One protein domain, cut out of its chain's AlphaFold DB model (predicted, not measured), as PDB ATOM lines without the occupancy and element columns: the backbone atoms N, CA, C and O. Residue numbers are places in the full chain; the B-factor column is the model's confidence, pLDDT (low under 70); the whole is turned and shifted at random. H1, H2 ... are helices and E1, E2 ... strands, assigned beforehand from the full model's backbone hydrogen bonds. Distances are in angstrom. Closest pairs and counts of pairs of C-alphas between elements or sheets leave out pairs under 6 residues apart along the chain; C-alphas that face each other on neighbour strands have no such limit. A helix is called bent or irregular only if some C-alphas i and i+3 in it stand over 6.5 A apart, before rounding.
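This is residues 434 to 545 and 599 to 641 of the 1023 residues of the protein "DNase I" of Chlorella sorokiniana (UniProt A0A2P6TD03). A small, strongly turned sheet of four strands, E1 to E4, has one long kinked helix, H8, over one face at E3 and E4, while H4 and H7 reach it with grazing contacts. Beyond E1 the unnamed stretch 500 to 519 is tied to the sheet by a short pairing of residues 513 to 514, and two long links lead out to H2, which makes one end of the longest axis. The printed part has 155 residues, with eight named helices and four named strands in the order H1 H2 E1 E2 H3 H4 E3 H5 H6 H7 E4 H8; the sheet is mixed, in the order E1 E2 E3 E4. The class is mixed, helices and strands, though under half of the residues, 76 of 155, are in named elements. The whole is compact, with a radius of gyration of the C-alphas of 16.1 A, and spans 50 by 38 by 33 A.

H1, residues 434 to 439, begins with C-alpha 434 at (-9.892, -52.715, -12.543) and is 8.7 A long. H2 is residues 454 to 460, 10.0 A. E1, residues 473 to 477, measures 13.7 A from C-alpha 473 at (-5.401, -44.718, -6.440), and E2, residues 482 to 486, measures 12.5 A. H3 is residues 496 to 499, 5.6 A, and H4 is residues 520 to 529, 14.2 A. E3, residues 534 to 539, is the longest strand by residues, at 16.8 A. H5, residues 542 to 545, measures 4.9 A, H6, residues 599 to 602, 5.7 A, and H7, residues 606 to 609, 5.2 A. E4, residues 620 to 623, measures 10.4 A. H8, residues 624 to 640, measures 22.7 A and ends with C-alpha 640 at (18.541, -53.368, -2.576); it has a kink of 44 degrees near residue 631 and is irregular, with C-alphas 625 and 628 8.6 A apart.

E1 and E2 form a hairpin, antiparallel at 163 degrees, with N 475 and O 484 3.0 A apart, within hydrogen-bond range. E2 and E3 are parallel at 22 degrees, with N 485 and O 536 at 2.9 A; with H3 and H4 between them they form a strand-helix-strand unit, two parallel neighbour strands joined through helices. E3 and E4 are parallel at 22 degrees, with N 539 and O 622 at 2.8 A. From edge to edge the strands' lines turn by 56 degrees. H8 is on the sheet at a height of 8.5 A, over E3 and E4, and runs along the strands, at 4 degrees to E4 on the local plane; this gives two layers, a sheet with a helix on one face. The closest C-alphas of E4 and H8 are those of Gly 622 and Asp 630, 5.3 A apart. H7 only grazes the sheet with its residues 606 to 609; its closest C-alphas with E2 are those of Cys 608 and Leu 485, 6.7 A apart. H4 only grazes the sheet with its residues 523 to 529, and Val 526 and Tyr 476 of E1 have their C-alphas 7.6 A apart. H1 touches H4 at a steep tilt of 65 degrees, opposite ways, the C-alphas of Ala 439 and Gln 524 being 5.6 A apart. H1, H2, H3, H5 and H6 are not on the sheet, and H2, H3, H5 and H6 touch no helix. Each O i to N i+4 pair is within hydrogen-bond range in H1, H2 and H4, against 10 of 13 in H8; H3, H5, H6 and H7 are too short for such a pair.

The C-alphas farthest apart are those of Ala 461 and Cys 640, 51.8 A. Residues 546 to 598 are not printed, and C-alphas 545 and 599 are 14.5 A apart across the cut. The links H1 to H2, H2 to E1 and H3 to H4 are long. The mean pLDDT of the printed part is 73.6, with 61 residues under 70, among them residues 437 to 452, 491 to 501 and 624 to 630.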
ATOM      1  N   ALA A 434      -9.376 -53.972 -12.018       69.56
ATOM      2  CA  ALA A 434      -9.892 -52.715 -12.543       69.56
ATOM      3  C   ALA A 434      -9.057 -52.105 -13.687       69.56
ATOM      4  O   ALA A 434      -9.610 -51.601 -14.662       69.56
ATOM      5  N   LEU A 435      -7.723 -52.161 -13.591       73.00
ATOM      6  CA  LEU A 435      -6.833 -51.641 -14.637       73.00
ATOM      7  C   LEU A 435      -6.835 -52.544 -15.876       73.00
ATOM      8  O   LEU A 435      -6.770 -52.038 -16.992       73.00
ATOM      9  N   VAL A 436      -6.964 -53.863 -15.689       75.31
ATOM     10  CA  VAL A 436      -7.097 -54.821 -16.802       75.31
ATOM     11  C   VAL A 436      -8.400 -54.587 -17.569       75.31
ATOM     12  O   VAL A 436      -8.375 -54.539 -18.796       75.31
ATOM     13  N   ALA A 437      -9.520 -54.381 -16.868       69.69
ATOM     14  CA  ALA A 437     -10.814 -54.102 -17.496       69.69
ATOM     15  C   ALA A 437     -10.783 -52.824 -18.361       69.69
ATOM     16  O   ALA A 437     -11.267 -52.820 -19.492       69.69
ATOM     17  N   ILE A 438     -10.136 -51.758 -17.875       66.38
ATOM     18  CA  ILE A 438     -10.059 -50.473 -18.595       66.38
ATOM     19  C   ILE A 438      -9.038 -50.509 -19.738       66.38
ATOM     20  O   ILE A 438      -9.292 -49.939 -20.797       66.38
ATOM     21  N   ALA A 439      -7.941 -51.260 -19.601       64.56
ATOM     22  CA  ALA A 439      -7.068 -51.575 -20.735       64.56
ATOM     23  C   ALA A 439      -7.778 -52.414 -21.824       64.56
ATOM     24  O   ALA A 439      -7.382 -52.350 -22.988       64.56
ATOM     25  N   GLY A 440      -8.809 -53.181 -21.441       60.16
ATOM     26  CA  GLY A 440      -9.600 -54.088 -22.283       60.16
ATOM     27  C   GLY A 440     -10.894 -53.509 -22.873       60.16
ATOM     28  O   GLY A 440     -11.739 -54.286 -23.316       60.16
ATOM     29  N   SER A 441     -11.045 -52.180 -22.911       57.16
ATOM     30  CA  SER A 441     -12.170 -51.454 -23.543       57.16
ATOM     31  C   SER A 441     -13.498 -51.378 -22.766       57.16
ATOM     32  O   SER A 441     -14.502 -50.970 -23.351       57.16
ATOM     33  N   SER A 442     -13.548 -51.713 -21.470       59.06
ATOM     34  CA  SER A 442     -14.729 -51.404 -20.639       59.06
ATOM     35  C   SER A 442     -14.966 -49.891 -20.542       59.06
ATOM     36  O   SER A 442     -14.007 -49.117 -20.476       59.06
ATOM     37  N   SER A 443     -16.226 -49.443 -20.495       61.44
ATOM     38  CA  SER A 443     -16.497 -48.016 -20.320       61.44
ATOM     39  C   SER A 443     -16.133 -47.567 -18.901       61.44
ATOM     40  O   SER A 443     -16.226 -48.328 -17.935       61.44
ATOM     41  N   ALA A 444     -15.777 -46.291 -18.740       57.56
ATOM     42  CA  ALA A 444     -15.529 -45.720 -17.415       57.56
ATOM     43  C   ALA A 444     -16.772 -45.757 -16.496       57.56
ATOM     44  O   ALA A 444     -16.627 -45.578 -15.287       57.56
ATOM     45  N   CYS A 445     -17.965 -45.991 -17.059       65.25
ATOM     46  CA  CYS A 445     -19.237 -46.059 -16.349       65.25
ATOM     47  C   CYS A 445     -19.513 -47.460 -15.781       65.25
ATOM     48  O   CYS A 445     -19.872 -47.556 -14.611       65.25
ATOM     49  N   ASP A 446     -19.213 -48.534 -16.527       61.81
ATOM     50  CA  ASP A 446     -19.377 -49.939 -16.085       61.81
ATOM     51  C   ASP A 446     -18.632 -50.257 -14.779       61.81
ATOM     52  O   ASP A 446     -18.929 -51.230 -14.088       61.81
ATOM     53  N   LEU A 447     -17.635 -49.433 -14.454       59.50
ATOM     54  CA  LEU A 447     -16.680 -49.664 -13.383       59.50
ATOM     55  C   LEU A 447     -16.704 -48.558 -12.317       59.50
ATOM     56  O   LEU A 447     -15.938 -48.649 -11.366       59.50
ATOM     57  N   SER A 448     -17.551 -47.527 -12.436       64.56
ATOM     58  CA  SER A 448     -17.581 -46.384 -11.504       64.56
ATOM     59  C   SER A 448     -18.821 -46.312 -10.615       64.56
ATOM     60  O   SER A 448     -19.833 -46.960 -10.860       64.56
ATOM     61  N   TYR A 449     -18.732 -45.446  -9.604       68.19
ATOM     62  CA  TYR A 449     -19.823 -45.077  -8.699       68.19
ATOM     63  C   TYR A 449     -20.528 -43.783  -9.151       68.19
ATOM     64  O   TYR A 449     -21.062 -43.035  -8.329       68.19
ATOM     65  N   TRP A 450     -20.450 -43.436 -10.442       68.88
ATOM     66  CA  TRP A 450     -21.093 -42.233 -10.972       68.88
ATOM     67  C   TRP A 450     -22.619 -42.385 -10.998       68.88
ATOM     68  O   TRP A 450     -23.165 -43.487 -11.098       68.88
ATOM     69  N   HIS A 451     -23.315 -41.253 -10.893       66.19
ATOM     70  CA  HIS A 451     -24.765 -41.192 -11.061       66.19
ATOM     71  C   HIS A 451     -25.137 -41.591 -12.500       66.19
ATOM     72  O   HIS A 451     -24.580 -41.033 -13.444       66.19
ATOM     73  N   GLY A 452     -26.085 -42.518 -12.664       66.44
ATOM     74  CA  GLY A 452     -26.471 -43.060 -13.977       66.44
ATOM     75  C   GLY A 452     -25.541 -44.153 -14.519       66.44
ATOM     76  O   GLY A 452     -25.512 -44.379 -15.725       66.44
ATOM     77  N   CYS A 453     -24.752 -44.803 -13.653       77.06
ATOM     78  CA  CYS A 453     -23.977 -45.996 -14.005       77.06
ATOM     79  C   CYS A 453     -24.576 -47.275 -13.391       77.06
ATOM     80  O   CYS A 453     -25.185 -47.201 -12.318       77.06
ATOM     81  N   PRO A 454     -24.387 -48.460 -14.016       79.44
ATOM     82  CA  PRO A 454     -25.190 -49.652 -13.713       79.44
ATOM     83  C   PRO A 454     -25.135 -50.120 -12.255       79.44
ATOM     84  O   PRO A 454     -26.153 -50.529 -11.701       79.44
ATOM     85  N   TRP A 455     -23.966 -50.035 -11.608       82.75
ATOM     86  CA  TRP A 455     -23.821 -50.382 -10.190       82.75
ATOM     87  C   TRP A 455     -24.665 -49.472  -9.294       82.75
ATOM     88  O   TRP A 455     -25.389 -49.936  -8.416       82.75
ATOM     89  N   THR A 456     -24.594 -48.169  -9.553       78.12
ATOM     90  CA  THR A 456     -25.289 -47.130  -8.797       78.12
ATOM     91  C   THR A 456     -26.807 -47.281  -8.908       78.12
ATOM     92  O   THR A 456     -27.518 -47.174  -7.911       78.12
ATOM     93  N   GLU A 457     -27.309 -47.587 -10.106       81.50
ATOM     94  CA  GLU A 457     -28.733 -47.846 -10.352       81.50
ATOM     95  C   GLU A 457     -29.209 -49.130  -9.661       81.50
ATOM     96  O   GLU A 457     -30.234 -49.118  -8.979       81.50
ATOM     97  N   GLN A 458     -28.439 -50.221  -9.754       82.44
ATOM     98  CA  GLN A 458     -28.751 -51.472  -9.053       82.44
ATOM     99  C   GLN A 458     -28.790 -51.273  -7.533       82.44
ATOM    100  O   GLN A 458     -29.702 -51.788  -6.881       82.44
ATOM    101  N   ARG A 459     -27.847 -50.503  -6.976       84.19
ATOM    102  CA  ARG A 459     -27.793 -50.186  -5.546       84.19
ATOM    103  C   ARG A 459     -28.985 -49.340  -5.097       84.19
ATOM    104  O   ARG A 459     -29.644 -49.702  -4.127       84.19
ATOM    105  N   LEU A 460     -29.318 -48.265  -5.817       80.88
ATOM    106  CA  LEU A 460     -30.498 -47.444  -5.510       80.88
ATOM    107  C   LEU A 460     -31.821 -48.214  -5.649       80.88
ATOM    108  O   LEU A 460     -32.778 -47.904  -4.944       80.88
ATOM    109  N   ALA A 461     -31.873 -49.238  -6.503       82.81
ATOM    110  CA  ALA A 461     -33.004 -50.160  -6.606       82.81
ATOM    111  C   ALA A 461     -33.074 -51.203  -5.463       82.81
ATOM    112  O   ALA A 461     -33.893 -52.119  -5.528       82.81
ATOM    113  N   GLY A 462     -32.233 -51.090  -4.426       78.75
ATOM    114  CA  GLY A 462     -32.237 -51.968  -3.251       78.75
ATOM    115  C   GLY A 462     -31.489 -53.292  -3.431       78.75
ATOM    116  O   GLY A 462     -31.594 -54.171  -2.577       78.75
ATOM    117  N   ASN A 463     -30.734 -53.461  -4.521       80.56
ATOM    118  CA  ASN A 463     -29.871 -54.628  -4.699       80.56
ATOM    119  C   ASN A 463     -28.528 -54.413  -3.985       80.56
ATOM    120  O   ASN A 463     -28.117 -53.282  -3.727       80.56
ATOM    121  N   ALA A 464     -27.791 -55.502  -3.756       73.75
ATOM    122  CA  ALA A 464     -26.399 -55.474  -3.304       73.75
ATOM    123  C   ALA A 464     -25.444 -55.832  -4.466       73.75
ATOM    124  O   ALA A 464     -24.897 -56.938  -4.491       73.75
ATOM    125  N   PRO A 465     -25.277 -54.954  -5.476       73.06
ATOM    126  CA  PRO A 465     -24.417 -55.238  -6.617       73.06
ATOM    127  C   PRO A 465     -22.948 -55.376  -6.183       73.06
ATOM    128  O   PRO A 465     -22.488 -54.616  -5.321       73.06
ATOM    129  N   PRO A 466     -22.183 -56.314  -6.778       68.69
ATOM    130  CA  PRO A 466     -20.780 -56.515  -6.434       68.69
ATOM    131  C   PRO A 466     -19.996 -55.220  -6.650       68.69
ATOM    132  O   PRO A 466     -20.255 -54.503  -7.613       68.69
ATOM    133  N   PHE A 467     -19.045 -54.929  -5.757       69.19
ATOM    134  CA  PHE A 467     -18.226 -53.716  -5.804       69.19
ATOM    135  C   PHE A 467     -17.712 -53.451  -7.236       69.19
ATOM    136  O   PHE A 467     -17.019 -54.317  -7.789       69.19
ATOM    137  N   PRO A 468     -18.035 -52.299  -7.856       61.53
ATOM    138  CA  PRO A 468     -17.650 -52.025  -9.226       61.53
ATOM    139  C   PRO A 468     -16.138 -51.805  -9.243       61.53
ATOM    140  O   PRO A 468     -15.550 -51.342  -8.260       61.53
ATOM    141  N   SER A 469     -15.468 -52.162 -10.337       54.50
ATOM    142  CA  SER A 469     -14.004 -52.156 -10.353       54.50
ATOM    143  C   SER A 469     -13.418 -50.755 -10.595       54.50
ATOM    144  O   SER A 469     -12.690 -50.524 -11.557       54.50
ATOM    145  N   LYS A 470     -13.690 -49.839  -9.667       50.59
ATOM    146  CA  LYS A 470     -12.906 -48.641  -9.365       50.59
ATOM    147  C   LYS A 470     -12.732 -48.541  -7.852       50.59
ATOM    148  O   LYS A 470     -13.575 -48.973  -7.078       50.59
ATOM    149  N   TRP A 471     -11.704 -47.876  -7.361       60.41
ATOM    150  CA  TRP A 471     -10.327 -47.906  -7.842       60.41
ATOM    151  C   TRP A 471      -9.497 -47.423  -6.673       60.41
ATOM    152  O   TRP A 471      -9.791 -46.383  -6.081       60.41
ATOM    153  N   CYS A 472      -8.448 -48.156  -6.345       69.19
ATOM    154  CA  CYS A 472      -7.508 -47.671  -5.359       69.19
ATOM    155  C   CYS A 472      -6.459 -46.892  -6.128       69.19
ATOM    156  O   CYS A 472      -5.962 -47.364  -7.151       69.19
ATOM    157  N   ALA A 473      -6.215 -45.658  -5.691       78.25
ATOM    158  CA  ALA A 473      -5.401 -44.718  -6.440       78.25
ATOM    159  C   ALA A 473      -4.052 -45.366  -6.760       78.25
ATOM    160  O   ALA A 473      -3.268 -45.655  -5.860       78.25
ATOM    161  N   THR A 474      -3.812 -45.629  -8.041       84.62
ATOM    162  CA  THR A 474      -2.558 -46.208  -8.504       84.62
ATOM    163  C   THR A 474      -1.630 -45.056  -8.829       84.62
ATOM    164  O   THR A 474      -1.994 -44.140  -9.572       84.62
ATOM    165  N   LEU A 475      -0.440 -45.072  -8.236       88.12
ATOM    166  CA  LEU A 475       0.609 -44.125  -8.562       88.12
ATOM    167  C   LEU A 475       1.873 -44.881  -8.953       88.12
ATOM    168  O   LEU A 475       2.161 -45.923  -8.377       88.12
ATOM    169  N   TYR A 476       2.649 -44.359  -9.893       89.88
ATOM    170  CA  TYR A 476       3.848 -45.029 -10.392       89.88
ATOM    171  C   TYR A 476       5.030 -44.070 -10.542       89.88
ATOM    172  O   TYR A 476       4.880 -42.846 -10.525       89.88
ATOM    173  N   ASN A 477       6.231 -44.630 -10.660       89.12
ATOM    174  CA  ASN A 477       7.428 -43.890 -11.043       89.12
ATOM    175  C   ASN A 477       8.346 -44.794 -11.876       89.12
ATOM    176  O   ASN A 477       8.880 -45.780 -11.362       89.12
ATOM    177  N   ASP A 478       8.560 -44.433 -13.143       87.38
ATOM    178  CA  ASP A 478       9.363 -45.228 -14.081       87.38
ATOM    179  C   ASP A 478      10.862 -45.240 -13.721       87.38
ATOM    180  O   ASP A 478      11.540 -46.255 -13.886       87.38
ATOM    181  N   LYS A 479      11.387 -44.134 -13.167       83.81
ATOM    182  CA  LYS A 479      12.803 -43.983 -12.782       83.81
ATOM    183  C   LYS A 479      13.205 -44.945 -11.663       83.81
ATOM    184  O   LYS A 479      14.305 -45.492 -11.699       83.81
ATOM    185  N   TYR A 480      12.329 -45.152 -10.683       82.88
ATOM    186  CA  TYR A 480      12.538 -46.079  -9.566       82.88
ATOM    187  C   TYR A 480      11.847 -47.438  -9.773       82.88
ATOM    188  O   TYR A 480      11.979 -48.309  -8.912       82.88
ATOM    189  N   ARG A 481      11.129 -47.631 -10.892       88.62
ATOM    190  CA  ARG A 481      10.312 -48.819 -11.207       88.62
ATOM    191  C   ARG A 481       9.423 -49.217 -10.030       88.62
ATOM    192  O   ARG A 481       9.614 -50.273  -9.421       88.62
ATOM    193  N   LEU A 482       8.529 -48.308  -9.653       89.44
ATOM    194  CA  LEU A 482       7.609 -48.453  -8.525       89.44
ATOM    195  C   LEU A 482       6.164 -48.323  -8.989       89.44
ATOM    196  O   LEU A 482       5.865 -47.448  -9.804       89.44
ATOM    197  N   ILE A 483       5.283 -49.109  -8.379       89.69
ATOM    198  CA  ILE A 483       3.836 -48.891  -8.370       89.69
ATOM    199  C   ILE A 483       3.381 -48.892  -6.903       89.69
ATOM    200  O   ILE A 483       3.742 -49.774  -6.131       89.69
ATOM    201  N   PHE A 484       2.603 -47.891  -6.505       88.94
ATOM    202  CA  PHE A 484       1.999 -47.766  -5.183       88.94
ATOM    203  C   PHE A 484       0.475 -47.832  -5.310       88.94
ATOM    204  O   PHE A 484      -0.132 -46.984  -5.970       88.94
ATOM    205  N   LEU A 485      -0.144 -48.811  -4.647       85.69
ATOM    206  CA  LEU A 485      -1.598 -48.945  -4.566       85.69
ATOM    207  C   LEU A 485      -2.105 -48.243  -3.302       85.69
ATOM    208  O   LEU A 485      -2.066 -48.771  -2.188       85.69
ATOM    209  N   LYS A 486      -2.590 -47.012  -3.475       84.75
ATOM    210  CA  LYS A 486      -3.097 -46.159  -2.398       84.75
ATOM    211  C   LYS A 486      -4.564 -46.474  -2.103       84.75
ATOM    212  O   LYS A 486      -5.477 -45.861  -2.663       84.75
ATOM    213  N   CYS A 487      -4.785 -47.375  -1.153       81.12
ATOM    214  CA  CYS A 487      -6.092 -47.554  -0.528       81.12
ATOM    215  C   CYS A 487      -6.464 -46.323   0.342       81.12
ATOM    216  O   CYS A 487      -5.606 -45.740   1.020       81.12
ATOM    217  N   PRO A 488      -7.730 -45.866   0.339       79.12
ATOM    218  CA  PRO A 488      -8.196 -44.850   1.273       79.12
ATOM    219  C   PRO A 488      -8.040 -45.271   2.740       79.12
ATOM    220  O   PRO A 488      -8.327 -46.403   3.135       79.12
ATOM    221  N   LYS A 489      -7.605 -44.305   3.561       77.94
ATOM    222  CA  LYS A 489      -7.408 -44.407   5.021       77.94
ATOM    223  C   LYS A 489      -6.313 -45.379   5.514       77.94
ATOM    224  O   LYS A 489      -6.119 -45.455   6.728       77.94
ATOM    225  N   THR A 490      -5.519 -45.994   4.630       71.50
ATOM    226  CA  THR A 490      -4.362 -46.849   4.986       71.50
ATOM    227  C   THR A 490      -3.011 -46.104   4.891       71.50
ATOM    228  O   THR A 490      -2.118 -46.427   4.117       71.50
ATOM    229  N   ALA A 491      -2.867 -45.016   5.656       61.75
ATOM    230  CA  ALA A 491      -1.665 -44.157   5.700       61.75
ATOM    231  C   ALA A 491      -1.191 -43.523   4.371       61.75
ATOM    232  O   ALA A 491      -0.128 -42.903   4.338       61.75
ATOM    233  N   GLY A 492      -2.003 -43.536   3.306       60.38
ATOM    234  CA  GLY A 492      -1.667 -42.887   2.028       60.38
ATOM    235  C   GLY A 492      -1.236 -41.410   2.124       60.38
ATOM    236  O   GLY A 492      -0.481 -40.957   1.272       60.38
ATOM    237  N   THR A 493      -1.659 -40.668   3.157       61.31
ATOM    238  CA  THR A 493      -1.198 -39.289   3.435       61.31
ATOM    239  C   THR A 493       0.197 -39.242   4.078       61.31
ATOM    240  O   THR A 493       0.972 -38.341   3.775       61.31
ATOM    241  N   ALA A 494       0.555 -40.220   4.915       62.31
ATOM    242  CA  ALA A 494       1.855 -40.293   5.597       62.31
ATOM    243  C   ALA A 494       3.003 -40.755   4.675       62.31
ATOM    244  O   ALA A 494       4.177 -40.564   4.995       62.31
ATOM    245  N   LEU A 495       2.661 -41.313   3.508       65.25
ATOM    246  CA  LEU A 495       3.589 -41.612   2.412       65.25
ATOM    247  C   LEU A 495       3.902 -40.390   1.533       65.25
ATOM    248  O   LEU A 495       4.947 -40.360   0.877       65.25
ATOM    249  N   LEU A 496       3.042 -39.361   1.531       62.09
ATOM    250  CA  LEU A 496       3.235 -38.153   0.717       62.09
ATOM    251  C   LEU A 496       4.535 -37.392   1.039       62.09
ATOM    252  O   LEU A 496       5.159 -36.927   0.088       62.09
ATOM    253  N   PRO A 497       5.009 -37.284   2.299       62.56
ATOM    254  CA  PRO A 497       6.338 -36.751   2.587       62.56
ATOM    255  C   PRO A 497       7.461 -37.550   1.914       62.56
ATOM    256  O   PRO A 497       8.378 -36.955   1.354       62.56
ATOM    257  N   GLN A 498       7.379 -38.886   1.943       65.75
ATOM    258  CA  GLN A 498       8.469 -39.776   1.529       65.75
ATOM    259  C   GLN A 498       8.671 -39.788   0.008       65.75
ATOM    260  O   GLN A 498       9.806 -39.695  -0.465       65.75
ATOM    261  N   PHE A 499       7.575 -39.847  -0.755       68.75
ATOM    262  CA  PHE A 499       7.627 -39.924  -2.218       68.75
ATOM    263  C   PHE A 499       7.185 -38.641  -2.938       68.75
ATOM    264  O   PHE A 499       7.760 -38.319  -3.970       68.75
ATOM    265  N   LYS A 500       6.254 -37.849  -2.384       67.69
ATOM    266  CA  LYS A 500       5.504 -36.768  -3.068       67.69
ATOM    267  C   LYS A 500       4.675 -37.240  -4.274       67.69
ATOM    268  O   LYS A 500       4.851 -38.334  -4.798       67.69
ATOM    269  N   VAL A 501       3.775 -36.368  -4.728       66.00
ATOM    270  CA  VAL A 501       2.960 -36.544  -5.939       66.00
ATOM    271  C   VAL A 501       3.500 -35.648  -7.054       66.00
ATOM    272  O   VAL A 501       3.814 -34.481  -6.809       66.00
ATOM    273  N   CYS A 502       3.620 -36.173  -8.273       70.12
ATOM    274  CA  CYS A 502       4.031 -35.370  -9.425       70.12
ATOM    275  C   CYS A 502       2.952 -34.333  -9.784       70.12
ATOM    276  O   CYS A 502       1.768 -34.653  -9.796       70.12
ATOM    277  N   GLY A 503       3.361 -33.095 -10.081       59.38
ATOM    278  CA  GLY A 503       2.454 -31.985 -10.415       59.38
ATOM    279  C   GLY A 503       2.128 -31.023  -9.262       59.38
ATOM    280  O   GLY A 503       1.511 -29.994  -9.507       59.38
ATOM    281  N   PHE A 504       2.580 -31.295  -8.030       49.12
ATOM    282  CA  PHE A 504       2.384 -30.397  -6.880       49.12
ATOM    283  C   PHE A 504       3.711 -29.811  -6.356       49.12
ATOM    284  O   PHE A 504       4.491 -30.487  -5.681       49.12
ATOM    285  N   GLY A 505       3.934 -28.515  -6.619       51.16
ATOM    286  CA  GLY A 505       5.107 -27.748  -6.169       51.16
ATOM    287  C   GLY A 505       6.408 -28.093  -6.910       51.16
ATOM    288  O   GLY A 505       6.373 -28.740  -7.951       51.16
ATOM    289  N   ASN A 506       7.561 -27.678  -6.362       43.59
ATOM    290  CA  ASN A 506       8.881 -28.044  -6.901       43.59
ATOM    291  C   ASN A 506       9.058 -29.572  -6.866       43.59
ATOM    292  O   ASN A 506       9.354 -30.167  -5.818       43.59
ATOM    293  N   THR A 507       8.840 -30.199  -8.020       50.88
ATOM    294  CA  THR A 507       8.888 -31.641  -8.223       50.88
ATOM    295  C   THR A 507      10.328 -32.138  -8.190       50.88
ATOM    296  O   THR A 507      11.207 -31.645  -8.886       50.88
ATOM    297  N   THR A 508      10.566 -33.150  -7.363       56.28
ATOM    298  CA  THR A 508      11.812 -33.925  -7.363       56.28
ATOM    299  C   THR A 508      11.579 -35.237  -8.102       56.28
ATOM    300  O   THR A 508      10.520 -35.828  -7.900       56.28
ATOM    301  N   ASP A 509      12.580 -35.758  -8.813       65.50
ATOM    302  CA  ASP A 509      12.574 -37.001  -9.622       65.50
ATOM    303  C   ASP A 509      11.977 -38.274  -8.974       65.50
ATOM    304  O   ASP A 509      11.759 -39.281  -9.645       65.50
ATOM    305  N   ARG A 510      11.780 -38.260  -7.654       68.44
ATOM    306  CA  ARG A 510      11.195 -39.326  -6.823       68.44
ATOM    307  C   ARG A 510       9.668 -39.263  -6.673       68.44
ATOM    308  O   ARG A 510       9.118 -40.111  -5.982       68.44
ATOM    309  N   CYS A 511       9.002 -38.283  -7.290       76.69
ATOM    310  CA  CYS A 511       7.550 -38.139  -7.211       76.69
ATOM    311  C   CYS A 511       6.815 -39.346  -7.808       76.69
ATOM    312  O   CYS A 511       7.228 -39.897  -8.827       76.69
ATOM    313  N   LEU A 512       5.714 -39.752  -7.178       84.38
ATOM    314  CA  LEU A 512       4.791 -40.739  -7.724       84.38
ATOM    315  C   LEU A 512       3.741 -40.014  -8.580       84.38
ATOM    316  O   LEU A 512       3.084 -39.078  -8.114       84.38
ATOM    317  N   LYS A 513       3.590 -40.414  -9.843       86.44
ATOM    318  CA  LYS A 513       2.577 -39.882 -10.761       86.44
ATOM    319  C   LYS A 513       1.290 -40.690 -10.602       86.44
ATOM    320  O   LYS A 513       1.345 -41.913 -10.647       86.44
ATOM    321  N   PHE A 514       0.148 -40.027 -10.416       85.00
ATOM    322  CA  PHE A 514      -1.156 -40.687 -10.527       85.00
ATOM    323  C   PHE A 514      -1.378 -41.150 -11.968       85.00
ATOM    324  O   PHE A 514      -1.165 -40.361 -12.886       85.00
ATOM    325  N   VAL A 515      -1.841 -42.388 -12.146       83.56
ATOM    326  CA  VAL A 515      -2.339 -42.859 -13.446       83.56
ATOM    327  C   VAL A 515      -3.537 -41.993 -13.842       83.56
ATOM    328  O   VAL A 515      -4.485 -41.891 -13.058       83.56
ATOM    329  N   ASP A 516      -3.502 -41.359 -15.018       79.94
ATOM    330  CA  ASP A 516      -4.696 -40.686 -15.544       79.94
ATOM    331  C   ASP A 516      -5.736 -41.719 -15.968       79.94
ATOM    332  O   ASP A 516      -5.504 -42.594 -16.805       79.94
ATOM    333  N   VAL A 517      -6.904 -41.547 -15.359       72.06
ATOM    334  CA  VAL A 517      -8.095 -42.364 -15.472       72.06
ATOM    335  C   VAL A 517      -8.463 -42.786 -16.889       72.06
ATOM    336  O   VAL A 517      -8.747 -43.938 -17.215       72.06
ATOM    337  N   ASN A 518      -8.549 -41.748 -17.709       72.12
ATOM    338  CA  ASN A 518      -9.279 -41.749 -18.971       72.12
ATOM    339  C   ASN A 518      -8.316 -41.838 -20.164       72.12
ATOM    340  O   ASN A 518      -8.729 -41.834 -21.322       72.12
ATOM    341  N   ASN A 519      -7.017 -41.931 -19.871       79.62
ATOM    342  CA  ASN A 519      -5.942 -42.065 -20.829       79.62
ATOM    343  C   ASN A 519      -5.603 -43.552 -20.998       79.62
ATOM    344  O   ASN A 519      -4.730 -44.090 -20.314       79.62
ATOM    345  N   ALA A 520      -6.300 -44.222 -21.920       76.44
ATOM    346  CA  ALA A 520      -6.116 -45.651 -22.185       76.44
ATOM    347  C   ALA A 520      -4.647 -46.024 -22.472       76.44
ATOM    348  O   ALA A 520      -4.183 -47.066 -22.017       76.44
ATOM    349  N   THR A 521      -3.889 -45.150 -23.144       81.38
ATOM    350  CA  THR A 521      -2.454 -45.337 -23.418       81.38
ATOM    351  C   THR A 521      -1.617 -45.352 -22.136       81.38
ATOM    352  O   THR A 521      -0.687 -46.145 -22.009       81.38
ATOM    353  N   GLU A 522      -1.942 -44.504 -21.157       83.06
ATOM    354  CA  GLU A 522      -1.260 -44.484 -19.860       83.06
ATOM    355  C   GLU A 522      -1.635 -45.690 -18.988       83.06
ATOM    356  O   GLU A 522      -0.758 -46.301 -18.372       83.06
ATOM    357  N   VAL A 523      -2.910 -46.090 -18.993       81.81
ATOM    358  CA  VAL A 523      -3.364 -47.322 -18.333       81.81
ATOM    359  C   VAL A 523      -2.651 -48.542 -18.929       81.81
ATOM    360  O   VAL A 523      -2.109 -49.355 -18.182       81.81
ATOM    361  N   GLN A 524      -2.567 -48.641 -20.260       83.69
ATOM    362  CA  GLN A 524      -1.835 -49.704 -20.956       83.69
ATOM    363  C   GLN A 524      -0.330 -49.682 -20.649       83.69
ATOM    364  O   GLN A 524       0.246 -50.749 -20.433       83.69
ATOM    365  N   HIS A 525       0.305 -48.505 -20.552       87.69
ATOM    366  CA  HIS A 525       1.703 -48.388 -20.107       87.69
ATOM    367  C   HIS A 525       1.889 -49.011 -18.721       87.69
ATOM    368  O   HIS A 525       2.684 -49.938 -18.576       87.69
ATOM    369  N   VAL A 526       1.117 -48.588 -17.718       87.06
ATOM    370  CA  VAL A 526       1.269 -49.088 -16.338       87.06
ATOM    371  C   VAL A 526       0.912 -50.573 -16.219       87.06
ATOM    372  O   VAL A 526       1.624 -51.313 -15.542       87.06
ATOM    373  N   VAL A 527      -0.111 -51.046 -16.937       87.00
ATOM    374  CA  VAL A 527      -0.441 -52.479 -17.046       87.00
ATOM    375  C   VAL A 527       0.719 -53.273 -17.660       87.00
ATOM    376  O   VAL A 527       1.101 -54.304 -17.109       87.00
ATOM    377  N   SER A 528       1.346 -52.775 -18.732       87.62
ATOM    378  CA  SER A 528       2.511 -53.424 -19.361       87.62
ATOM    379  C   SER A 528       3.755 -53.452 -18.464       87.62
ATOM    380  O   SER A 528       4.626 -54.298 -18.650       87.62
ATOM    381  N   LYS A 529       3.843 -52.537 -17.489       87.69
ATOM    382  CA  LYS A 529       4.947 -52.440 -16.522       87.69
ATOM    383  C   LYS A 529       4.677 -53.117 -15.190       87.69
ATOM    384  O   LYS A 529       5.596 -53.183 -14.380       87.69
ATOM    385  N   TRP A 530       3.491 -53.685 -14.977       87.00
ATOM    386  CA  TRP A 530       3.135 -54.303 -13.698       87.00
ATOM    387  C   TRP A 530       4.075 -55.439 -13.298       87.00
ATOM    388  O   TRP A 530       4.470 -55.527 -12.146       87.00
ATOM    389  N   GLN A 531       4.479 -56.265 -14.266       82.69
ATOM    390  CA  GLN A 531       5.459 -57.327 -14.035       82.69
ATOM    391  C   GLN A 531       6.891 -56.800 -13.891       82.69
ATOM    392  O   GLN A 531       7.716 -57.476 -13.296       82.69
ATOM    393  N   ASP A 532       7.229 -55.625 -14.430       81.25
ATOM    394  CA  ASP A 532       8.597 -55.080 -14.420       81.25
ATOM    395  C   ASP A 532       8.909 -54.220 -13.182       81.25
ATOM    396  O   ASP A 532      10.080 -53.911 -12.918       81.25
ATOM    397  N   TYR A 533       7.877 -53.723 -12.495       88.19
ATOM    398  CA  TYR A 533       7.970 -52.722 -11.430       88.19
ATOM    399  C   TYR A 533       7.625 -53.355 -10.086       88.19
ATOM    400  O   TYR A 533       6.826 -54.274 -10.020       88.19
ATOM    401  N   PHE A 534       8.208 -52.832  -9.006       85.50
ATOM    402  CA  PHE A 534       7.883 -53.303  -7.662       85.50
ATOM    403  C   PHE A 534       6.594 -52.641  -7.178       85.50
ATOM    404  O   PHE A 534       6.533 -51.409  -7.052       85.50
ATOM    405  N   VAL A 535       5.578 -53.455  -6.918       86.81
ATOM    406  CA  VAL A 535       4.222 -53.041  -6.568       86.81
ATOM    407  C   VAL A 535       4.018 -53.161  -5.063       86.81
ATOM    408  O   VAL A 535       4.126 -54.245  -4.495       86.81
ATOM    409  N   PHE A 536       3.698 -52.055  -4.395       86.00
ATOM    410  CA  PHE A 536       3.524 -52.041  -2.945       86.00
ATOM    411  C   PHE A 536       2.242 -51.339  -2.489       86.00
ATOM    412  O   PHE A 536       1.697 -50.472  -3.174       86.00
ATOM    413  N   GLY A 537       1.761 -51.711  -1.307       83.25
ATOM    414  CA  GLY A 537       0.582 -51.132  -0.666       83.25
ATOM    415  C   GLY A 537       0.749 -51.021   0.848       83.25
ATOM    416  O   GLY A 537       1.741 -51.480   1.413       83.25
ATOM    417  N   PHE A 538      -0.238 -50.414   1.507       80.44
ATOM    418  CA  PHE A 538      -0.364 -50.456   2.966       80.44
ATOM    419  C   PHE A 538      -1.785 -50.864   3.374       80.44
ATOM    420  O   PHE A 538      -2.752 -50.326   2.829       80.44
ATOM    421  N   SER A 539      -1.900 -51.774   4.341       76.75
ATOM    422  CA  SER A 539      -3.129 -52.204   5.017       76.75
ATOM    423  C   SER A 539      -3.268 -51.514   6.376       76.75
ATOM    424  O   SER A 539      -2.285 -51.078   6.978       76.75
ATOM    425  N   ARG A 540      -4.501 -51.383   6.865       72.44
ATOM    426  CA  ARG A 540      -4.799 -50.904   8.224       72.44
ATOM    427  C   ARG A 540      -5.822 -51.830   8.868       72.44
ATOM    428  O   ARG A 540      -6.719 -52.299   8.168       72.44
ATOM    429  N   ASN A 541      -5.734 -52.012  10.185       73.00
ATOM    430  CA  ASN A 541      -6.738 -52.717  10.975       73.00
ATOM    431  C   ASN A 541      -8.146 -52.204  10.634       73.00
ATOM    432  O   ASN A 541      -8.408 -51.001  10.719       73.00
ATOM    433  N   ILE A 542      -9.035 -53.128  10.268       73.00
ATOM    434  CA  ILE A 542     -10.375 -52.827   9.751       73.00
ATOM    435  C   ILE A 542     -11.154 -51.914  10.705       73.00
ATOM    436  O   ILE A 542     -11.603 -50.854  10.291       73.00
ATOM    437  N   LEU A 543     -11.236 -52.244  11.996       68.19
ATOM    438  CA  LEU A 543     -12.023 -51.480  12.975       68.19
ATOM    439  C   LEU A 543     -11.523 -50.029  13.111       68.19
ATOM    440  O   LEU A 543     -12.296 -49.074  13.001       68.19
ATOM    441  N   ALA A 544     -10.207 -49.856  13.274       67.38
ATOM    442  CA  ALA A 544      -9.572 -48.540  13.354       67.38
ATOM    443  C   ALA A 544      -9.653 -47.767  12.021       67.38
ATOM    444  O   ALA A 544      -9.673 -46.530  12.000       67.38
ATOM    445  N   ARG A 545      -9.703 -48.478  10.889       79.00
ATOM    446  CA  ARG A 545      -9.932 -47.913   9.558       79.00
ATOM    447  C   ARG A 545     -11.371 -47.409   9.433       79.00
ATOM    448  O   ARG A 545     -11.522 -46.241   9.079       79.00
ATOM    449  N   TYR A 599     -18.449 -43.252  -1.548       84.19
ATOM    450  CA  TYR A 599     -18.349 -44.686  -1.838       84.19
ATOM    451  C   TYR A 599     -16.889 -45.169  -1.886       84.19
ATOM    452  O   TYR A 599     -16.541 -46.142  -1.219       84.19
ATOM    453  N   VAL A 600     -16.001 -44.459  -2.597       78.88
ATOM    454  CA  VAL A 600     -14.580 -44.838  -2.729       78.88
ATOM    455  C   VAL A 600     -13.865 -44.879  -1.376       78.88
ATOM    456  O   VAL A 600     -12.995 -45.724  -1.163       78.88
ATOM    457  N   HIS A 601     -14.219 -44.001  -0.434       84.56
ATOM    458  CA  HIS A 601     -13.525 -43.921   0.851       84.56
ATOM    459  C   HIS A 601     -13.880 -45.035   1.839       84.56
ATOM    460  O   HIS A 601     -13.088 -45.246   2.761       84.56
ATOM    461  N   VAL A 602     -14.982 -45.769   1.645       84.75
ATOM    462  CA  VAL A 602     -15.390 -46.901   2.504       84.75
ATOM    463  C   VAL A 602     -15.026 -48.284   1.956       84.75
ATOM    464  O   VAL A 602     -15.087 -49.256   2.703       84.75
ATOM    465  N   LEU A 603     -14.563 -48.381   0.703       79.38
ATOM    466  CA  LEU A 603     -14.268 -49.662   0.042       79.38
ATOM    467  C   LEU A 603     -13.356 -50.594   0.864       79.38
ATOM    468  O   LEU A 603     -12.373 -50.117   1.448       79.38
ATOM    469  N   PRO A 604     -13.599 -51.918   0.866       80.25
ATOM    470  CA  PRO A 604     -12.671 -52.889   1.443       80.25
ATOM    471  C   PRO A 604     -11.282 -52.815   0.775       80.25
ATOM    472  O   PRO A 604     -11.166 -52.630  -0.440       80.25
ATOM    473  N   GLN A 605     -10.210 -52.929   1.562       81.25
ATOM    474  CA  GLN A 605      -8.828 -52.820   1.074       81.25
ATOM    475  C   GLN A 605      -8.391 -54.007   0.192       81.25
ATOM    476  O   GLN A 605      -7.517 -53.839  -0.657       81.25
ATOM    477  N   ALA A 606      -9.038 -55.172   0.294       76.19
ATOM    478  CA  ALA A 606      -8.817 -56.331  -0.573       76.19
ATOM    479  C   ALA A 606      -9.058 -56.016  -2.048       76.19
ATOM    480  O   ALA A 606      -8.246 -56.391  -2.892       76.19
ATOM    481  N   HIS A 607     -10.078 -55.213  -2.359       75.56
ATOM    482  CA  HIS A 607     -10.350 -54.776  -3.729       75.56
ATOM    483  C   HIS A 607      -9.221 -53.918  -4.325       75.56
ATOM    484  O   HIS A 607      -9.100 -53.832  -5.548       75.56
ATOM    485  N   CYS A 608      -8.357 -53.324  -3.494       75.69
ATOM    486  CA  CYS A 608      -7.146 -52.636  -3.939       75.69
ATOM    487  C   CYS A 608      -6.015 -53.586  -4.321       75.69
ATOM    488  O   CYS A 608      -5.232 -53.268  -5.212       75.69
ATOM    489  N   PHE A 609      -5.888 -54.703  -3.607       79.31
ATOM    490  CA  PHE A 609      -4.663 -55.503  -3.563       79.31
ATOM    491  C   PHE A 609      -4.799 -56.856  -4.269       79.31
ATOM    492  O   PHE A 609      -3.906 -57.689  -4.140       79.31
ATOM    493  N   THR A 610      -5.873 -57.071  -5.041       74.06
ATOM    494  CA  THR A 610      -6.109 -58.318  -5.783       74.06
ATOM    495  C   THR A 610      -6.343 -58.141  -7.288       74.06
ATOM    496  O   THR A 610      -6.904 -57.149  -7.762       74.06
ATOM    497  N   THR A 611      -5.949 -59.161  -8.049       75.94
ATOM    498  CA  THR A 611      -6.252 -59.347  -9.477       75.94
ATOM    499  C   THR A 611      -7.687 -59.848  -9.686       75.94
ATOM    500  O   THR A 611      -8.380 -60.202  -8.729       75.94
ATOM    501  N   ALA A 612      -8.142 -59.937 -10.942       71.06
ATOM    502  CA  ALA A 612      -9.477 -60.462 -11.272       71.06
ATOM    503  C   ALA A 612      -9.700 -61.905 -10.769       71.06
ATOM    504  O   ALA A 612     -10.812 -62.271 -10.396       71.06
ATOM    505  N   ASN A 613      -8.624 -62.693 -10.664       67.19
ATOM    506  CA  ASN A 613      -8.639 -64.076 -10.178       67.19
ATOM    507  C   ASN A 613      -8.402 -64.179  -8.653       67.19
ATOM    508  O   ASN A 613      -7.943 -65.215  -8.164       67.19
ATOM    509  N   LYS A 614      -8.649 -63.091  -7.906       67.25
ATOM    510  CA  LYS A 614      -8.430 -62.950  -6.452       67.25
ATOM    511  C   LYS A 614      -7.001 -63.275  -5.967       67.25
ATOM    512  O   LYS A 614      -6.799 -63.526  -4.784       67.25
ATOM    513  N   GLN A 615      -6.005 -63.258  -6.856       69.00
ATOM    514  CA  GLN A 615      -4.590 -63.388  -6.472       69.00
ATOM    515  C   GLN A 615      -4.039 -62.033  -6.009       69.00
ATOM    516  O   GLN A 615      -4.574 -61.018  -6.457       69.00
ATOM    517  N   PRO A 616      -2.970 -61.972  -5.192       72.88
ATOM    518  CA  PRO A 616      -2.315 -60.710  -4.854       72.88
ATOM    519  C   PRO A 616      -1.913 -59.912  -6.104       72.88
ATOM    520  O   PRO A 616      -1.453 -60.476  -7.091       72.88
ATOM    521  N   ALA A 617      -2.079 -58.593  -6.056       76.25
ATOM    522  CA  ALA A 617      -1.604 -57.650  -7.073       76.25
ATOM    523  C   ALA A 617      -0.370 -56.853  -6.596       76.25
ATOM    524  O   ALA A 617       0.029 -55.899  -7.258       76.25
ATOM    525  N   LEU A 618       0.197 -57.228  -5.443       80.00
ATOM    526  CA  LEU A 618       1.327 -56.592  -4.762       80.00
ATOM    527  C   LEU A 618       2.521 -57.549  -4.665       80.00
ATOM    528  O   LEU A 618       2.322 -58.738  -4.427       80.00
ATOM    529  N   ASP A 619       3.735 -57.001  -4.719       70.75
ATOM    530  CA  ASP A 619       4.961 -57.655  -4.245       70.75
ATOM    531  C   ASP A 619       5.184 -57.417  -2.739       70.75
ATOM    532  O   ASP A 619       5.904 -58.166  -2.085       70.75
ATOM    533  N   TRP A 620       4.603 -56.355  -2.160       77.19
ATOM    534  CA  TRP A 620       4.789 -56.022  -0.741       77.19
ATOM    535  C   TRP A 620       3.605 -55.270  -0.118       77.19
ATOM    536  O   TRP A 620       3.065 -54.328  -0.703       77.19
ATOM    537  N   LEU A 621       3.247 -55.637   1.114       76.50
ATOM    538  CA  LEU A 621       2.203 -54.999   1.915       76.50
ATOM    539  C   LEU A 621       2.772 -54.598   3.285       76.50
ATOM    540  O   LEU A 621       3.404 -55.405   3.961       76.50
ATOM    541  N   GLY A 622       2.569 -53.339   3.680       65.75
ATOM    542  CA  GLY A 622       2.965 -52.815   4.991       65.75
ATOM    543  C   GLY A 622       1.765 -52.481   5.866       65.75
ATOM    544  O   GLY A 622       0.713 -52.105   5.360       65.75
ATOM    545  N   ARG A 623       1.912 -52.534   7.190       70.50
ATOM    546  CA  ARG A 623       0.815 -52.239   8.126       70.50
ATOM    547  C   ARG A 623       0.923 -50.817   8.651       70.50
ATOM    548  O   ARG A 623       2.004 -50.370   9.034       70.50
ATOM    549  N   VAL A 624      -0.198 -50.108   8.743       68.00
ATOM    550  CA  VAL A 624      -0.248 -48.773   9.365       68.00
ATOM    551  C   VAL A 624       0.075 -48.838  10.863       68.00
ATOM    552  O   VAL A 624       0.732 -47.947  11.396       68.00
ATOM    553  N   GLU A 625      -0.311 -49.920  11.529       66.19
ATOM    554  CA  GLU A 625      -0.068 -50.202  12.950       66.19
ATOM    555  C   GLU A 625       1.428 -50.353  13.267       66.19
ATOM    556  O   GLU A 625       1.869 -50.089  14.384       66.19
ATOM    557  N   HIS A 626       2.222 -50.736  12.265       60.94
ATOM    558  CA  HIS A 626       3.673 -50.871  12.345       60.94
ATOM    559  C   HIS A 626       4.385 -49.953  11.347       60.94
ATOM    560  O   HIS A 626       5.524 -50.231  10.967       60.94
ATOM    561  N   TYR A 627       3.745 -48.847  10.942       65.94
ATOM    562  CA  TYR A 627       4.169 -48.040   9.796       65.94
ATOM    563  C   TYR A 627       5.651 -47.669   9.838       65.94
ATOM    564  O   TYR A 627       6.327 -47.783   8.826       65.94
ATOM    565  N   GLU A 628       6.190 -47.268  10.993       61.66
ATOM    566  CA  GLU A 628       7.608 -46.914  11.103       61.66
ATOM    567  C   GLU A 628       8.573 -48.070  10.836       61.66
ATOM    568  O   GLU A 628       9.657 -47.846  10.303       61.66
ATOM    569  N   LYS A 629       8.213 -49.288  11.236       61.09
ATOM    570  CA  LYS A 629       9.008 -50.492  10.994       61.09
ATOM    571  C   LYS A 629       8.861 -50.914   9.540       61.09
ATOM    572  O   LYS A 629       9.858 -51.094   8.845       61.09
ATOM    573  N   ASP A 630       7.622 -51.001   9.079       69.56
ATOM    574  CA  ASP A 630       7.296 -51.530   7.763       69.56
ATOM    575  C   ASP A 630       7.763 -50.553   6.657       69.56
ATOM    576  O   ASP A 630       8.310 -50.989   5.649       69.56
ATOM    577  N   ILE A 631       7.716 -49.226   6.862       72.12
ATOM    578  CA  ILE A 631       8.300 -48.247   5.921       72.12
ATOM    579  C   ILE A 631       9.837 -48.314   5.872       72.12
ATOM    580  O   ILE A 631      10.420 -48.112   4.805       72.12
ATOM    581  N   ARG A 632      10.509 -48.623   6.995       65.94
ATOM    582  CA  ARG A 632      11.965 -48.871   7.031       65.94
ATOM    583  C   ARG A 632      12.313 -50.132   6.247       65.94
ATOM    584  O   ARG A 632      13.253 -50.103   5.458       65.94
ATOM    585  N   GLU A 633      11.535 -51.195   6.417       69.06
ATOM    586  CA  GLU A 633      11.687 -52.454   5.685       69.06
ATOM    587  C   GLU A 633      11.442 -52.275   4.177       69.06
ATOM    588  O   GLU A 633      12.289 -52.676   3.376       69.06
ATOM    589  N   LEU A 634      10.382 -51.562   3.776       73.81
ATOM    590  CA  LEU A 634      10.145 -51.189   2.379       73.81
ATOM    591  C   LEU A 634      11.331 -50.411   1.798       73.81
ATOM    592  O   LEU A 634      11.859 -50.783   0.756       73.81
ATOM    593  N   PHE A 635      11.800 -49.351   2.464       73.56
ATOM    594  CA  PHE A 635      12.920 -48.550   1.955       73.56
ATOM    595  C   PHE A 635      14.240 -49.327   1.879       73.56
ATOM    596  O   PHE A 635      15.076 -48.998   1.037       73.56
ATOM    597  N   GLN A 636      14.444 -50.349   2.714       66.62
ATOM    598  CA  GLN A 636      15.569 -51.276   2.573       66.62
ATOM    599  C   GLN A 636      15.406 -52.133   1.311       66.62
ATOM    600  O   GLN A 636      16.281 -52.096   0.448       66.62
ATOM    601  N   LEU A 637      14.263 -52.812   1.151       68.81
ATOM    602  CA  LEU A 637      13.959 -53.642  -0.022       68.81
ATOM    603  C   LEU A 637      14.078 -52.843  -1.329       68.81
ATOM    604  O   LEU A 637      14.796 -53.247  -2.242       68.81
ATOM    605  N   LEU A 638      13.461 -51.657  -1.398       72.62
ATOM    606  CA  LEU A 638      13.485 -50.805  -2.587       72.62
ATOM    607  C   LEU A 638      14.902 -50.372  -2.996       72.62
ATOM    608  O   LEU A 638      15.145 -50.228  -4.195       72.62
ATOM    609  N   ASN A 639      15.808 -50.189  -2.026       74.69
ATOM    610  CA  ASN A 639      17.203 -49.770  -2.221       74.69
ATOM    611  C   ASN A 639      18.192 -50.918  -2.483       74.69
ATOM    612  O   ASN A 639      19.333 -50.655  -2.881       74.69
ATOM    613  N   CYS A 640      17.774 -52.165  -2.257       64.69
ATOM    614  CA  CYS A 640      18.541 -53.368  -2.576       64.69
ATOM    615  C   CYS A 640      18.342 -53.844  -4.026       64.69
ATOM    616  O   CYS A 640      19.153 -54.627  -4.513       64.69
ATOM    617  N   ARG A 641      17.305 -53.370  -4.732       73.50
ATOM    618  CA  ARG A 641      17.010 -53.791  -6.114       73.50
ATOM    619  C   ARG A 641      18.081 -53.303  -7.111       73.50
ATOM    620  O   ARG A 641      18.413 -52.114  -7.102       73.50
TER     621      ARG A 641